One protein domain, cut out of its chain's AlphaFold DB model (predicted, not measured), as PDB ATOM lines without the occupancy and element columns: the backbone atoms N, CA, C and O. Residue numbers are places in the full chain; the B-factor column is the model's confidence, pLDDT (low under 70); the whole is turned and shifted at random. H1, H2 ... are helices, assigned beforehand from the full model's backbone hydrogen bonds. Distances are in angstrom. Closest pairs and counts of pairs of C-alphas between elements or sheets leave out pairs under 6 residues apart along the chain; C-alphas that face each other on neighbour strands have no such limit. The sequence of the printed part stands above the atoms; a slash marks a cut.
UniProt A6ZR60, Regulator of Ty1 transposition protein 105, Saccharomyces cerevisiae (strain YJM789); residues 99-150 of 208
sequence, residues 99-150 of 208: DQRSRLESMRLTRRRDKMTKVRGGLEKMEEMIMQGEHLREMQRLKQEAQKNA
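AT A GLANCE: This is residues 99 to 150 of the 208 residues of the protein "Regulator of Ty1 transposition protein 105" of Saccharomyces cerevisiae (strain YJM789) (UniProt A6ZR60). Two long helices, H1 and then H2, meet near their ends at a tight link and open into a wide V, with most of each arm standing free. The 52 printed residues hold these two named helices and no named strand, and the class is all helix. The whole is extended, with a radius of gyration of the C-alphas of 19.5 A and spans of 64 by 22 by 10 A.

IN THESE COORDINATES: Find C-alpha 99 at (-92.102, 9.043, -54.019); from there H1, residues 99 to 119, runs 30.3 A to C-alpha 119 at (-66.427, 6.740, -38.153). Pass two residues, and H2, residues 122 to 149, runs 40.5 A to C-alpha 149 at (-62.188, -33.193, -22.356).

HOW THE PARTS SIT: Look at Thr 117 and Leu 123, whose C-alphas, 6.5 A apart, are the closest of H1 and H2. The two helices are close but not clearly touching. Their lines stand at a steep tilt of 62 degrees, and they run the same way. In both helices every backbone O i to N i+4 pair is within hydrogen-bond range.

THE WHOLE: The C-alphas of Gln 100 and Ala 150, the two farthest apart, are 64.0 A apart. Residues 99 to 113 and 130 to 150 stand free. The printed part has no cut, its mean pLDDT is 94.1, and no printed residue is under 70.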
ATOM      1  N   ASP A  99     -93.302   9.590 -53.375       93.55
ATOM      2  CA  ASP A  99     -92.102   9.043 -54.019       93.55
ATOM      3  C   ASP A  99     -90.872   9.924 -53.772       93.55
ATOM      4  O   ASP A  99     -89.797   9.436 -53.418       93.55
ATOM      5  N   GLN A 100     -91.021  11.248 -53.889       92.20
ATOM      6  CA  GLN A 100     -89.942  12.192 -53.599       92.20
ATOM      7  C   GLN A 100     -89.515  12.125 -52.128       92.20
ATOM      8  O   GLN A 100     -88.318  12.160 -51.838       92.20
ATOM      9  N   ARG A 101     -90.468  12.020 -51.193       93.72
ATOM     10  CA  ARG A 101     -90.178  11.856 -49.762       93.72
ATOM     11  C   ARG A 101     -89.449  10.548 -49.487       93.72
ATOM     12  O   ARG A 101     -88.411  10.598 -48.838       93.72
ATOM     13  N   SER A 102     -89.934   9.436 -50.035       95.17
ATOM     14  CA  SER A 102     -89.303   8.117 -49.917       95.17
ATOM     15  C   SER A 102     -87.863   8.140 -50.440       95.17
ATOM     16  O   SER A 102     -86.930   7.738 -49.746       95.17
ATOM     17  N   ARG A 103     -87.634   8.744 -51.615       95.84
ATOM     18  CA  ARG A 103     -86.289   8.910 -52.183       95.84
ATOM     19  C   ARG A 103     -85.376   9.779 -51.314       95.84
ATOM     20  O   ARG A 103     -84.192   9.488 -51.174       95.84
ATOM     21  N   LEU A 104     -85.892  10.866 -50.743       95.41
ATOM     22  CA  LEU A 104     -85.111  11.715 -49.839       95.41
ATOM     23  C   LEU A 104     -84.791  10.999 -48.522       95.41
ATOM     24  O   LEU A 104     -83.704  11.187 -47.975       95.41
ATOM     25  N   GLU A 105     -85.719  10.199 -48.007       95.97
ATOM     26  CA  GLU A 105     -85.536   9.393 -46.802       95.97
ATOM     27  C   GLU A 105     -84.477   8.309 -47.013       95.97
ATOM     28  O   GLU A 105     -83.526   8.244 -46.231       95.97
ATOM     29  N   SER A 106     -84.549   7.555 -48.114       96.08
ATOM     30  CA  SER A 106     -83.542   6.542 -48.450       96.08
ATOM     31  C   SER A 106     -82.154   7.161 -48.625       96.08
ATOM     32  O   SER A 106     -81.193   6.701 -48.013       96.08
ATOM     33  N   MET A 107     -82.043   8.293 -49.330       96.37
ATOM     34  CA  MET A 107     -80.775   9.024 -49.453       96.37
ATOM     35  C   MET A 107     -80.215   9.483 -48.099       96.37
ATOM     36  O   MET A 107     -78.998   9.467 -47.892       96.37
ATOM     37  N   ARG A 108     -81.072   9.922 -47.169       95.85
ATOM     38  CA  ARG A 108     -80.649  10.304 -45.811       95.85
ATOM     39  C   ARG A 108     -80.155   9.093 -45.026       95.85
ATOM     40  O   ARG A 108     -79.144   9.214 -44.333       95.85
ATOM     41  N   LEU A 109     -80.838   7.955 -45.143       96.26
ATOM     42  CA  LEU A 109     -80.460   6.708 -44.488       96.26
ATOM     43  C   LEU A 109     -79.102   6.206 -44.993       96.26
ATOM     44  O   LEU A 109     -78.213   5.963 -44.179       96.26
ATOM     45  N   THR A 110     -78.899   6.156 -46.311       95.47
ATOM     46  CA  THR A 110     -77.616   5.769 -46.920       95.47
ATOM     47  C   THR A 110     -76.488   6.675 -46.443       95.47
ATOM     48  O   THR A 110     -75.498   6.189 -45.909       95.47
ATOM     49  N   ARG A 111     -76.667   8.005 -46.497       94.61
ATOM     50  CA  ARG A 111     -75.652   8.955 -46.003       94.61
ATOM     51  C   ARG A 111     -75.322   8.755 -44.525       94.61
ATOM     52  O   ARG A 111     -74.170   8.925 -44.125       94.61
ATOM     53  N   ARG A 112     -76.319   8.427 -43.699       93.76
ATOM     54  CA  ARG A 112     -76.115   8.128 -42.277       93.76
ATOM     55  C   ARG A 112     -75.309   6.840 -42.098       93.76
ATOM     56  O   ARG A 112     -74.368   6.849 -41.307       93.76
ATOM     57  N   ARG A 113     -75.642   5.781 -42.842       91.74
ATOM     58  CA  ARG A 113     -74.909   4.506 -42.843       91.74
ATOM     59  C   ARG A 113     -73.459   4.708 -43.279       91.74
ATOM     60  O   ARG A 113     -72.561   4.319 -42.546       91.74
ATOM     61  N   ASP A 114     -73.228   5.426 -44.374       91.97
ATOM     62  CA  ASP A 114     -71.882   5.733 -44.875       91.97
ATOM     63  C   ASP A 114     -71.055   6.510 -43.851       91.97
ATOM     64  O   ASP A 114     -69.880   6.216 -43.632       91.97
ATOM     65  N   LYS A 115     -71.664   7.502 -43.187       92.06
ATOM     66  CA  LYS A 115     -70.997   8.254 -42.119       92.06
ATOM     67  C   LYS A 115     -70.641   7.346 -40.941       92.06
ATOM     68  O   LYS A 115     -69.528   7.446 -40.436       92.06
ATOM     69  N   MET A 116     -71.551   6.466 -40.520       91.20
ATOM     70  CA  MET A 116     -71.310   5.523 -39.422       91.20
ATOM     71  C   MET A 116     -70.169   4.553 -39.755       91.20
ATOM     72  O   MET A 116     -69.253   4.387 -38.952       91.20
ATOM     73  N   THR A 117     -70.169   3.982 -40.961       90.15
ATOM     74  CA  THR A 117     -69.094   3.111 -41.458       90.15
ATOM     75  C   THR A 117     -67.748   3.834 -41.479       90.15
ATOM     76  O   THR A 117     -66.748   3.283 -41.029       90.15
ATOM     77  N   LYS A 118     -67.708   5.096 -41.930       88.80
ATOM     78  CA  LYS A 118     -66.478   5.908 -41.925       88.80
ATOM     79  C   LYS A 118     -65.949   6.172 -40.515       88.80
ATOM     80  O   LYS A 118     -64.752   6.040 -40.297       88.80
ATOM     81  N   VAL A 119     -66.821   6.506 -39.558       86.24
ATOM     82  CA  VAL A 119     -66.427   6.740 -38.153       86.24
ATOM     83  C   VAL A 119     -65.836   5.478 -37.516       86.24
ATOM     84  O   VAL A 119     -64.882   5.574 -36.753       86.24
ATOM     85  N   ARG A 120     -66.348   4.292 -37.872       85.35
ATOM     86  CA  ARG A 120     -65.834   2.993 -37.402       85.35
ATOM     87  C   ARG A 120     -64.525   2.554 -38.074       85.35
ATOM     88  O   ARG A 120     -63.977   1.527 -37.695       85.35
ATOM     89  N   GLY A 121     -64.003   3.336 -39.023       86.21
ATOM     90  CA  GLY A 121     -62.754   3.063 -39.741       86.21
ATOM     91  C   GLY A 121     -62.911   2.306 -41.060       86.21
ATOM     92  O   GLY A 121     -61.931   1.774 -41.565       86.21
ATOM     93  N   GLY A 122     -64.112   2.283 -41.642       91.20
ATOM     94  CA  GLY A 122     -64.379   1.639 -42.930       91.20
ATOM     95  C   GLY A 122     -64.880   0.200 -42.807       91.20
ATOM     96  O   GLY A 122     -65.024  -0.337 -41.712       91.20
ATOM     97  N   LEU A 123     -65.203  -0.401 -43.957       90.14
ATOM     98  CA  LEU A 123     -65.692  -1.783 -44.032       90.14
ATOM     99  C   LEU A 123     -64.618  -2.782 -43.599       90.14
ATOM    100  O   LEU A 123     -64.905  -3.627 -42.765       90.14
ATOM    101  N   GLU A 124     -63.390  -2.609 -44.088       90.91
ATOM    102  CA  GLU A 124     -62.246  -3.473 -43.776       90.91
ATOM    103  C   GLU A 124     -61.967  -3.538 -42.268       90.91
ATOM    104  O   GLU A 124     -61.876  -4.618 -41.698       90.91
ATOM    105  N   LYS A 125     -61.961  -2.392 -41.572       92.44
ATOM    106  CA  LYS A 125     -61.781  -2.381 -40.114       92.44
ATOM    107  C   LYS A 125     -62.940  -3.047 -39.369       92.44
ATOM    108  O   LYS A 125     -62.730  -3.668 -38.333       92.44
ATOM    109  N   MET A 126     -64.176  -2.904 -39.856       92.47
ATOM    110  CA  MET A 126     -65.317  -3.609 -39.260       92.47
ATOM    111  C   MET A 126     -65.220  -5.118 -39.473       92.47
ATOM    112  O   MET A 126     -65.512  -5.860 -38.543       92.47
ATOM    113  N   GLU A 127     -64.784  -5.559 -40.650       94.74
ATOM    114  CA  GLU A 127     -64.522  -6.967 -40.946       94.74
ATOM    115  C   GLU A 127     -63.432  -7.521 -40.026       94.74
ATOM    116  O   GLU A 127     -63.650  -8.528 -39.360       94.74
ATOM    117  N   GLU A 128     -62.313  -6.811 -39.885       95.30
ATOM    118  CA  GLU A 128     -61.230  -7.181 -38.975       95.30
ATOM    119  C   GLU A 128     -61.717  -7.305 -37.523       95.30
ATOM    120  O   GLU A 128     -61.453  -8.315 -36.871       95.30
ATOM    121  N   MET A 129     -62.477  -6.326 -37.019       94.68
ATOM    122  CA  MET A 129     -63.037  -6.376 -35.660       94.68
ATOM    123  C   MET A 129     -63.988  -7.563 -35.465       94.68
ATOM    124  O   MET A 129     -63.971  -8.190 -34.404       94.68
ATOM    125  N   ILE A 130     -64.817  -7.875 -36.467       95.28
ATOM    126  CA  ILE A 130     -65.729  -9.024 -36.422       95.28
ATOM    127  C   ILE A 130     -64.922 -10.321 -36.391       95.28
ATOM    128  O   ILE A 130     -65.139 -11.135 -35.496       95.28
ATOM    129  N   MET A 131     -63.952 -10.483 -37.292       96.35
ATOM    130  CA  MET A 131     -63.106 -11.676 -37.360       96.35
ATOM    131  C   MET A 131     -62.303 -11.885 -36.075       96.35
ATOM    132  O   MET A 131     -62.261 -12.994 -35.552       96.35
ATOM    133  N   GLN A 132     -61.702 -10.830 -35.521       96.77
ATOM    134  CA  GLN A 132     -60.979 -10.906 -34.250       96.77
ATOM    135  C   GLN A 132     -61.916 -11.272 -33.092       96.77
ATOM    136  O   GLN A 132     -61.574 -12.111 -32.259       96.77
ATOM    137  N   GLY A 133     -63.115 -10.682 -33.052       96.81
ATOM    138  CA  GLY A 133     -64.129 -11.005 -32.052       96.81
ATOM    139  C   GLY A 133     -64.618 -12.453 -32.145       96.81
ATOM    140  O   GLY A 133     -64.744 -13.130 -31.125       96.81
ATOM    141  N   GLU A 134     -64.865 -12.955 -33.355       97.80
ATOM    142  CA  GLU A 134     -65.227 -14.355 -33.602       97.80
ATOM    143  C   GLU A 134     -64.094 -15.311 -33.248       97.80
ATOM    144  O   GLU A 134     -64.332 -16.277 -32.526       97.80
ATOM    145  N   HIS A 135     -62.865 -15.005 -33.656       97.65
ATOM    146  CA  HIS A 135     -61.690 -15.806 -33.332       97.65
ATOM    147  C   HIS A 135     -61.487 -15.936 -31.818       97.65
ATOM    148  O   HIS A 135     -61.276 -17.037 -31.316       97.65
ATOM    149  N   LEU A 136     -61.610 -14.840 -31.064       97.84
ATOM    150  CA  LEU A 136     -61.490 -14.870 -29.604       97.84
ATOM    151  C   LEU A 136     -62.592 -15.706 -28.945       97.84
ATOM    152  O   LEU A 136     -62.302 -16.471 -28.023       97.84
ATOM    153  N   ARG A 137     -63.840 -15.590 -29.415       97.40
ATOM    154  CA  ARG A 137     -64.951 -16.419 -28.920       97.40
ATOM    155  C   ARG A 137     -64.720 -17.896 -29.212       97.40
ATOM    156  O   ARG A 137     -64.918 -18.723 -28.326       97.40
ATOM    157  N   GLU A 138     -64.257 -18.218 -30.413       97.87
ATOM    158  CA  GLU A 138     -63.960 -19.594 -30.801       97.87
ATOM    159  C   GLU A 138     -62.799 -20.169 -29.981       97.87
ATOM    160  O   GLU A 138     -62.903 -21.271 -29.452       97.87
ATOM    161  N   MET A 139     -61.733 -19.398 -29.752       97.79
ATOM    162  CA  MET A 139     -60.626 -19.802 -28.881       97.79
ATOM    163  C   MET A 139     -61.074 -20.053 -27.437       97.79
ATOM    164  O   MET A 139     -60.609 -20.996 -26.796       97.79
ATOM    165  N   GLN A 140     -61.988 -19.236 -26.906       97.15
ATOM    166  CA  GLN A 140     -62.573 -19.466 -25.583       97.15
ATOM    167  C   GLN A 140     -63.417 -20.741 -25.550       97.15
ATOM    168  O   GLN A 140     -63.284 -21.523 -24.607       97.15
ATOM    169  N   ARG A 141     -64.235 -20.978 -26.582       97.64
ATOM    170  CA  ARG A 141     -65.021 -22.209 -26.733       97.64
ATOM    171  C   ARG A 141     -64.111 -23.436 -26.763       97.64
ATOM    172  O   ARG A 141     -64.315 -24.357 -25.978       97.64
ATOM    173  N   LEU A 142     -63.070 -23.416 -27.594       97.39
ATOM    174  CA  LEU A 142     -62.086 -24.496 -27.704       97.39
ATOM    175  C   LEU A 142     -61.332 -24.723 -26.395       97.39
ATOM    176  O   LEU A 142     -61.120 -25.864 -26.004       97.39
ATOM    177  N   LYS A 143     -60.968 -23.659 -25.671       97.40
ATOM    178  CA  LYS A 143     -60.343 -23.783 -24.349       97.40
ATOM    179  C   LYS A 143     -61.266 -24.481 -23.350       97.40
ATOM    180  O   LYS A 143     -60.806 -25.340 -22.607       97.40
ATOM    181  N   GLN A 144     -62.548 -24.119 -23.319       96.45
ATOM    182  CA  GLN A 144     -63.532 -24.766 -22.445       96.45
ATOM    183  C   GLN A 144     -63.749 -26.230 -22.830       96.45
ATOM    184  O   GLN A 144     -63.823 -27.092 -21.961       96.45
ATOM    185  N   GLU A 145     -63.810 -26.522 -24.127       96.41
ATOM    186  CA  GLU A 145     -63.930 -27.881 -24.649       96.41
ATOM    187  C   GLU A 145     -62.698 -28.728 -24.308       96.41
ATOM    188  O   GLU A 145     -62.841 -29.840 -23.807       96.41
ATOM    189  N   ALA A 146     -61.495 -28.174 -24.467       94.90
ATOM    190  CA  ALA A 146     -60.247 -28.809 -24.064       94.90
ATOM    191  C   ALA A 146     -60.195 -29.049 -22.554       94.90
ATOM    192  O   ALA A 146     -59.789 -30.119 -22.136       94.90
ATOM    193  N   GLN A 147     -60.648 -28.103 -21.727       91.92
ATOM    194  CA  GLN A 147     -60.725 -28.291 -20.273       91.92
ATOM    195  C   GLN A 147     -61.745 -29.358 -19.872       91.92
ATOM    196  O   GLN A 147     -61.496 -30.122 -18.947       91.92
ATOM    197  N   LYS A 148     -62.887 -29.422 -20.562       93.27
ATOM    198  CA  LYS A 148     -63.916 -30.437 -20.322       93.27
ATOM    199  C   LYS A 148     -63.442 -31.836 -20.720       93.27
ATOM    200  O   LYS A 148     -63.783 -32.799 -20.044       93.27
ATOM    201  N   ASN A 149     -62.698 -31.933 -21.818       91.65
ATOM    202  CA  ASN A 149     -62.188 -33.193 -22.356       91.65
ATOM    203  C   ASN A 149     -60.778 -33.533 -21.845       91.65
ATOM    204  O   ASN A 149     -60.246 -34.581 -22.203       91.65
ATOM    205  N   ALA A 150     -60.161 -32.659 -21.045       90.57
ATOM    206  CA  ALA A 150     -58.853 -32.910 -20.469       90.57
ATOM    207  C   ALA A 150     -58.947 -34.101 -19.518       90.57
ATOM    208  O   ALA A 150     -59.799 -34.148 -18.628       90.57
TER     209      ALA A 150